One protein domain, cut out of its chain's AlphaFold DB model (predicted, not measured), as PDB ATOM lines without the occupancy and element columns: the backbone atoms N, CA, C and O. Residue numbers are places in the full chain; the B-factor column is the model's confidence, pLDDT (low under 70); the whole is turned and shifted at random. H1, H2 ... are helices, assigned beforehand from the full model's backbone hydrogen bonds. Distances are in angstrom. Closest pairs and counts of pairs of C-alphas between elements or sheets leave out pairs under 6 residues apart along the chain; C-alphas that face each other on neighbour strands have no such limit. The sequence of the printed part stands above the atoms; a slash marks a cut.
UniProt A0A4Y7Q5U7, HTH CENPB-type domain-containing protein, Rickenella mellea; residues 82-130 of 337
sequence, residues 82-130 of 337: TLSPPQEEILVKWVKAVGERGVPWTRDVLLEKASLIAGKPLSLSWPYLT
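Overview. This is residues 82 to 130 of the 337 residues of the protein "HTH CENPB-type domain-containing protein" of Rickenella mellea (UniProt A0A4Y7Q5U7). Two helices make a hairpin splayed like a V: the first part of H1 packs on the last part of H2, and the helices spread toward their link. Residues 96 to 102, of which 96 to 99 belong to H1, stick out, and residues 119 to 130 form a tail with no named element. The printed part has 49 residues with two named helices, H1 then H2, and no named strand; it is all helix. It is compact, with a radius of gyration of the C-alphas of 10.5 A and spans of 27 by 21 by 20 A.

Arrangement. Begin with H1, residues 85 to 99, and go on through a short link of 7 residues to H2, residues 107 to 118. They form a helical hairpin and run opposite ways at a steep tilt of 39 degrees. Look at residues 87 to 91 of H1 and 113 to 118 of H2, where alone they touch; the closest C-alphas, of Gln 87 and Ile 117, are 6.4 A apart. In H1 and H2 every O i to N i+4 pair is within hydrogen-bond range.

Along the chain. Find C-alpha 85 at (-17.699, -21.096, -43.664); from there H1 runs 20.9 A to C-alpha 99. H2 runs 16.1 A from C-alpha 107 to C-alpha 118 at (-13.900, -30.118, -48.520).

Size, cuts and confidence. The farthest C-alphas, of Gly 102 and Lys 120, are 28.1 A apart. The printed part has no cut, and pLDDT is under 70 at residues 127 to 130.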
ATOM      1  N   THR A  82      -9.546 -25.254 -42.592       91.00
ATOM      2  CA  THR A  82      -9.544 -26.276 -43.648       91.00
ATOM      3  C   THR A  82     -10.881 -26.346 -44.388       91.00
ATOM      4  O   THR A  82     -10.922 -26.759 -45.544       91.00
ATOM      5  N   LEU A  83     -11.963 -25.921 -43.730       91.31
ATOM      6  CA  LEU A  83     -13.293 -25.783 -44.307       91.31
ATOM      7  C   LEU A  83     -13.629 -24.302 -44.455       91.31
ATOM      8  O   LEU A  83     -13.395 -23.505 -43.552       91.31
ATOM      9  N   SER A  84     -14.213 -23.938 -45.591       89.81
ATOM     10  CA  SER A  84     -14.809 -22.613 -45.747       89.81
ATOM     11  C   SER A  84     -16.082 -22.490 -44.889       89.81
ATOM     12  O   SER A  84     -16.754 -23.498 -44.653       89.81
ATOM     13  N   PRO A  85     -16.487 -21.277 -44.469       85.62
ATOM     14  CA  PRO A  85     -17.699 -21.096 -43.664       85.62
ATOM     15  C   PRO A  85     -18.971 -21.745 -44.258       85.62
ATOM     16  O   PRO A  85     -19.691 -22.414 -43.518       85.62
ATOM     17  N   PRO A  86     -19.238 -21.677 -45.582       90.25
ATOM     18  CA  PRO A  86     -20.378 -22.382 -46.178       90.25
ATOM     19  C   PRO A  86     -20.279 -23.911 -46.073       90.25
ATOM     20  O   PRO A  86     -21.292 -24.595 -45.935       90.25
ATOM     21  N   GLN A  87     -19.067 -24.470 -46.134       93.06
ATOM     22  CA  GLN A  87     -18.846 -25.910 -45.978       93.06
ATOM     23  C   GLN A  87     -19.078 -26.360 -44.531       93.06
ATOM     24  O   GLN A  87     -19.682 -27.412 -44.315       93.06
ATOM     25  N   GLU A  88     -18.659 -25.556 -43.550       89.94
ATOM     26  CA  GLU A  88     -18.967 -25.795 -42.135       89.94
ATOM     27  C   GLU A  88     -20.483 -25.785 -41.890       89.94
ATOM     28  O   GLU A  88     -21.001 -26.682 -41.230       89.94
ATOM     29  N   GLU A  89     -21.227 -24.845 -42.481       85.94
ATOM     30  CA  GLU A  89     -22.692 -24.804 -42.366       85.94
ATOM     31  C   GLU A  89     -23.371 -26.062 -42.926       85.94
ATOM     32  O   GLU A  89     -24.312 -26.583 -42.321       85.94
ATOM     33  N   ILE A  90     -22.907 -26.563 -44.076       94.19
ATOM     34  CA  ILE A  90     -23.423 -27.805 -44.671       94.19
ATOM     35  C   ILE A  90     -23.125 -28.992 -43.754       94.19
ATOM     36  O   ILE A  90     -24.008 -29.821 -43.523       94.19
ATOM     37  N   LEU A  91     -21.911 -29.058 -43.200       92.31
ATOM     38  CA  LEU A  91     -21.521 -30.106 -42.263       92.31
ATOM     39  C   LEU A  91     -22.393 -30.066 -41.001       92.31
ATOM     40  O   LEU A  91     -22.934 -31.095 -40.611       92.31
ATOM     41  N   VAL A  92     -22.622 -28.885 -40.417       89.19
ATOM     42  CA  VAL A  92     -23.493 -28.702 -39.241       89.19
ATOM     43  C   VAL A  92     -24.938 -29.107 -39.539       89.19
ATOM     44  O   VAL A  92     -25.561 -29.786 -38.725       89.19
ATOM     45  N   LYS A  93     -25.489 -28.729 -40.700       90.31
ATOM     46  CA  LYS A  93     -26.843 -29.147 -41.111       90.31
ATOM     47  C   LYS A  93     -26.947 -30.661 -41.265       90.31
ATOM     48  O   LYS A  93     -27.932 -31.248 -40.829       90.31
ATOM     49  N   TRP A  94     -25.935 -31.290 -41.863       93.69
ATOM     50  CA  TRP A  94     -25.882 -32.741 -42.001       93.69
ATOM     51  C   TRP A  94     -25.814 -33.431 -40.636       93.69
ATOM     52  O   TRP A  94     -26.604 -34.335 -40.387       93.69
ATOM     53  N   VAL A  95     -24.946 -32.950 -39.739       89.62
ATOM     54  CA  VAL A  95     -24.847 -33.420 -38.350       89.62
ATOM     55  C   VAL A  95     -26.222 -33.338 -37.681       89.62
ATOM     56  O   VAL A  95     -26.748 -34.365 -37.273       89.62
ATOM     57  N   LYS A  96     -26.886 -32.173 -37.682       87.56
ATOM     58  CA  LYS A  96     -28.237 -32.014 -37.108       87.56
ATOM     59  C   LYS A  96     -29.248 -33.020 -37.668       87.56
ATOM     60  O   LYS A  96     -29.900 -33.710 -36.893       87.56
ATOM     61  N   ALA A  97     -29.317 -33.168 -38.991       90.69
ATOM     62  CA  ALA A  97     -30.250 -34.091 -39.639       90.69
ATOM     63  C   ALA A  97     -29.982 -35.571 -39.303       90.69
ATOM     64  O   ALA A  97     -30.907 -36.381 -39.281       90.69
ATOM     65  N   VAL A  98     -28.723 -35.950 -39.065       88.94
ATOM     66  CA  VAL A  98     -28.349 -37.306 -38.630       88.94
ATOM     67  C   VAL A  98     -28.671 -37.512 -37.147       88.94
ATOM     68  O   VAL A  98     -29.182 -38.568 -36.778       88.94
ATOM     69  N   GLY A  99     -28.461 -36.488 -36.318       84.94
ATOM     70  CA  GLY A  99     -28.799 -36.507 -34.891       84.94
ATOM     71  C   GLY A  99     -30.300 -36.599 -34.635       84.94
ATOM     72  O   GLY A  99     -30.727 -37.381 -33.793       84.94
ATOM     73  N   GLU A 100     -31.113 -35.893 -35.424       85.69
ATOM     74  CA  GLU A 100     -32.581 -36.001 -35.400       85.69
ATOM     75  C   GLU A 100     -33.076 -37.421 -35.723       85.69
ATOM     76  O   GLU A 100     -34.145 -37.826 -35.272       85.69
ATOM     77  N   ARG A 101     -32.284 -38.212 -36.460       91.06
ATOM     78  CA  ARG A 101     -32.572 -39.626 -36.751       91.06
ATOM     79  C   ARG A 101     -32.094 -40.579 -35.652       91.06
ATOM     80  O   ARG A 101     -32.242 -41.787 -35.804       91.06
ATOM     81  N   GLY A 102     -31.499 -40.058 -34.577       89.56
ATOM     82  CA  GLY A 102     -30.978 -40.845 -33.460       89.56
ATOM     83  C   GLY A 102     -29.714 -41.644 -33.785       89.56
ATOM     84  O   GLY A 102     -29.375 -42.563 -33.044       89.56
ATOM     85  N   VAL A 103     -29.017 -41.330 -34.883       87.12
ATOM     86  CA  VAL A 103     -27.768 -42.012 -35.247       87.12
ATOM     87  C   VAL A 103     -26.596 -41.273 -34.591       87.12
ATOM     88  O   VAL A 103     -26.360 -40.112 -34.934       87.12
ATOM     89  N   PRO A 104     -25.839 -41.905 -33.675       80.81
ATOM     90  CA  PRO A 104     -24.639 -41.293 -33.126       80.81
ATOM     91  C   PRO A 104     -23.596 -41.171 -34.239       80.81
ATOM     92  O   PRO A 104     -23.258 -42.154 -34.901       80.81
ATOM     93  N   TRP A 105     -23.080 -39.968 -34.470       83.69
ATOM     94  CA  TRP A 105     -21.944 -39.801 -35.369       83.69
ATOM     95  C   TRP A 105     -20.665 -40.181 -34.626       83.69
ATOM     96  O   TRP A 105     -20.401 -39.717 -33.521       83.69
ATOM     97  N   THR A 106     -19.851 -41.036 -35.236       86.50
ATOM     98  CA  THR A 106     -18.491 -41.282 -34.759       86.50
ATOM     99  C   THR A 106     -17.525 -40.323 -35.429       86.50
ATOM    100  O   THR A 106     -17.819 -39.694 -36.455       86.50
ATOM    101  N   ARG A 107     -16.329 -40.229 -34.846       84.88
ATOM    102  CA  ARG A 107     -15.318 -39.292 -35.306       84.88
ATOM    103  C   ARG A 107     -14.914 -39.496 -36.766       84.88
ATOM    104  O   ARG A 107     -14.699 -38.530 -37.502       84.88
ATOM    105  N   ASP A 108     -14.841 -40.755 -37.163       89.75
ATOM    106  CA  ASP A 108     -14.400 -41.161 -38.490       89.75
ATOM    107  C   ASP A 108     -15.446 -40.809 -39.550       89.75
ATOM    108  O   ASP A 108     -15.098 -40.271 -40.597       89.75
ATOM    109  N   VAL A 109     -16.734 -40.988 -39.238       90.69
ATOM    110  CA  VAL A 109     -17.840 -40.654 -40.148       90.69
ATOM    111  C   VAL A 109     -17.922 -39.141 -40.372       90.69
ATOM    112  O   VAL A 109     -18.135 -38.684 -41.498       90.69
ATOM    113  N   LEU A 110     -17.711 -38.338 -39.322       92.31
ATOM    114  CA  LEU A 110     -17.662 -36.882 -39.467       92.31
ATOM    115  C   LEU A 110     -16.459 -36.447 -40.316       92.31
ATOM    116  O   LEU A 110     -16.604 -35.571 -41.167       92.31
ATOM    117  N   LEU A 111     -15.291 -37.068 -40.116       93.12
ATOM    118  CA  LEU A 111     -14.078 -36.768 -40.881       93.12
ATOM    119  C   LEU A 111     -14.230 -37.150 -42.357       93.12
ATOM    120  O   LEU A 111     -13.842 -36.373 -43.231       93.12
ATOM    121  N   GLU A 112     -14.825 -38.308 -42.639       94.50
ATOM    122  CA  GLU A 112     -15.147 -38.764 -43.992       94.50
ATOM    123  C   GLU A 112     -16.086 -37.768 -44.680       94.50
ATOM    124  O   GLU A 112     -15.805 -37.291 -45.783       94.50
ATOM    125  N   LYS A 113     -17.164 -37.364 -43.996       95.31
ATOM    126  CA  LYS A 113     -18.132 -36.419 -44.557       95.31
ATOM    127  C   LYS A 113     -17.544 -35.025 -44.754       95.31
ATOM    128  O   LYS A 113     -17.794 -34.398 -45.783       95.31
ATOM    129  N   ALA A 114     -16.755 -34.544 -43.801       94.31
ATOM    130  CA  ALA A 114     -16.071 -33.263 -43.898       94.31
ATOM    131  C   ALA A 114     -15.032 -33.271 -45.030       94.31
ATOM    132  O   ALA A 114     -14.975 -32.314 -45.797       94.31
ATOM    133  N   SER A 115     -14.292 -34.370 -45.211       95.31
ATOM    134  CA  SER A 115     -13.362 -34.547 -46.336       95.31
ATOM    135  C   SER A 115     -14.094 -34.552 -47.681       95.31
ATOM    136  O   SER A 115     -13.642 -33.920 -48.636       95.31
ATOM    137  N   LEU A 116     -15.269 -35.194 -47.743       96.62
ATOM    138  CA  LEU A 116     -16.133 -35.198 -48.925       96.62
ATOM    139  C   LEU A 116     -16.622 -33.784 -49.283       96.62
ATOM    140  O   LEU A 116     -16.613 -33.411 -50.451       96.62
ATOM    141  N   ILE A 117     -17.016 -32.982 -48.287       95.69
ATOM    142  CA  ILE A 117     -17.468 -31.593 -48.482       95.69
ATOM    143  C   ILE A 117     -16.294 -30.665 -48.846       95.69
ATOM    144  O   ILE A 117     -16.453 -29.756 -49.666       95.69
ATOM    145  N   ALA A 118     -15.117 -30.884 -48.252       94.31
ATOM    146  CA  ALA A 118     -13.900 -30.118 -48.520       94.31
ATOM    147  C   ALA A 118     -13.306 -30.408 -49.908       94.31
ATOM    148  O   ALA A 118     -12.573 -29.579 -50.451       94.31
ATOM    149  N   GLY A 119     -13.570 -31.601 -50.453       96.12
ATOM    150  CA  GLY A 119     -12.909 -32.124 -51.649       96.12
ATOM    151  C   GLY A 119     -11.434 -32.482 -51.427       96.12
ATOM    152  O   GLY A 119     -10.686 -32.622 -52.393       96.12
ATOM    153  N   LYS A 120     -10.987 -32.581 -50.168       95.19
ATOM    154  CA  LYS A 120      -9.599 -32.861 -49.771       95.19
ATOM    155  C   LYS A 120      -9.588 -33.731 -48.511       95.19
ATOM    156  O   LYS A 120     -10.462 -33.546 -47.663       95.19
ATOM    157  N   PRO A 121      -8.611 -34.642 -48.353       93.88
ATOM    158  CA  PRO A 121      -8.502 -35.443 -47.141       93.88
ATOM    159  C   PRO A 121      -8.145 -34.549 -45.951       93.88
ATOM    160  O   PRO A 121      -7.143 -33.830 -45.978       93.88
ATOM    161  N   LEU A 122      -8.967 -34.593 -44.906       93.50
ATOM    162  CA  LEU A 122      -8.684 -33.934 -43.635       93.50
ATOM    163  C   LEU A 122      -7.834 -34.855 -42.754       93.50
ATOM    164  O   LEU A 122      -8.026 -36.071 -42.737       93.50
ATOM    165  N   SER A 123      -6.875 -34.291 -42.018       89.75
ATOM    166  CA  SER A 123      -6.036 -35.082 -41.119       89.75
ATOM    167  C   SER A 123      -6.814 -35.531 -39.879       89.75
ATOM    168  O   SER A 123      -7.716 -34.843 -39.403       89.75
ATOM    169  N   LEU A 124      -6.393 -36.642 -39.265       84.69
ATOM    170  CA  LEU A 124      -6.873 -37.044 -37.933       84.69
ATOM    171  C   LEU A 124      -6.560 -35.991 -36.859       84.69
ATOM    172  O   LEU A 124      -7.172 -35.995 -35.799       84.69
ATOM    173  N   SER A 125      -5.603 -35.096 -37.104       81.38
ATOM    174  CA  SER A 125      -5.289 -33.972 -36.220       81.38
ATOM    175  C   SER A 125      -6.154 -32.743 -36.478       81.38
ATOM    176  O   SER A 125      -5.916 -31.728 -35.824       81.38
ATOM    177  N   TRP A 126      -7.096 -32.795 -37.436       82.38
ATOM    178  CA  TRP A 126      -8.049 -31.715 -37.657       82.38
ATOM    179  C   TRP A 126      -8.702 -31.451 -36.305       82.38
ATOM    180  O   TRP A 126      -9.296 -32.391 -35.752       82.38
ATOM    181  N   PRO A 127      -8.461 -30.261 -35.711       65.50
ATOM    182  CA  PRO A 127      -8.940 -29.969 -34.382       65.50
ATOM    183  C   PRO A 127     -10.436 -30.139 -34.490       65.50
ATOM    184  O   PRO A 127     -11.104 -29.370 -35.183       65.50
ATOM    185  N   TYR A 128     -10.930 -31.215 -33.871       59.56
ATOM    186  CA  TYR A 128     -12.348 -31.378 -33.656       59.56
ATOM    187  C   TYR A 128     -12.796 -30.026 -33.166       59.56
ATOM    188  O   TYR A 128     -12.143 -29.474 -32.279       59.56
ATOM    189  N   LEU A 129     -13.832 -29.473 -33.791       54.06
ATOM    190  CA  LEU A 129     -14.637 -28.456 -33.149       54.06
ATOM    191  C   LEU A 129     -14.822 -28.948 -31.720       54.06
ATOM    192  O   LEU A 129     -15.592 -29.869 -31.460       54.06
ATOM    193  N   THR A 130     -14.014 -28.406 -30.817       48.06
ATOM    194  CA  THR A 130     -14.078 -28.617 -29.393       48.06
ATOM    195  C   THR A 130     -15.386 -27.950 -29.035       48.06
ATOM    196  O   THR A 130     -15.450 -26.765 -28.717       48.06
TER     197      THR A 130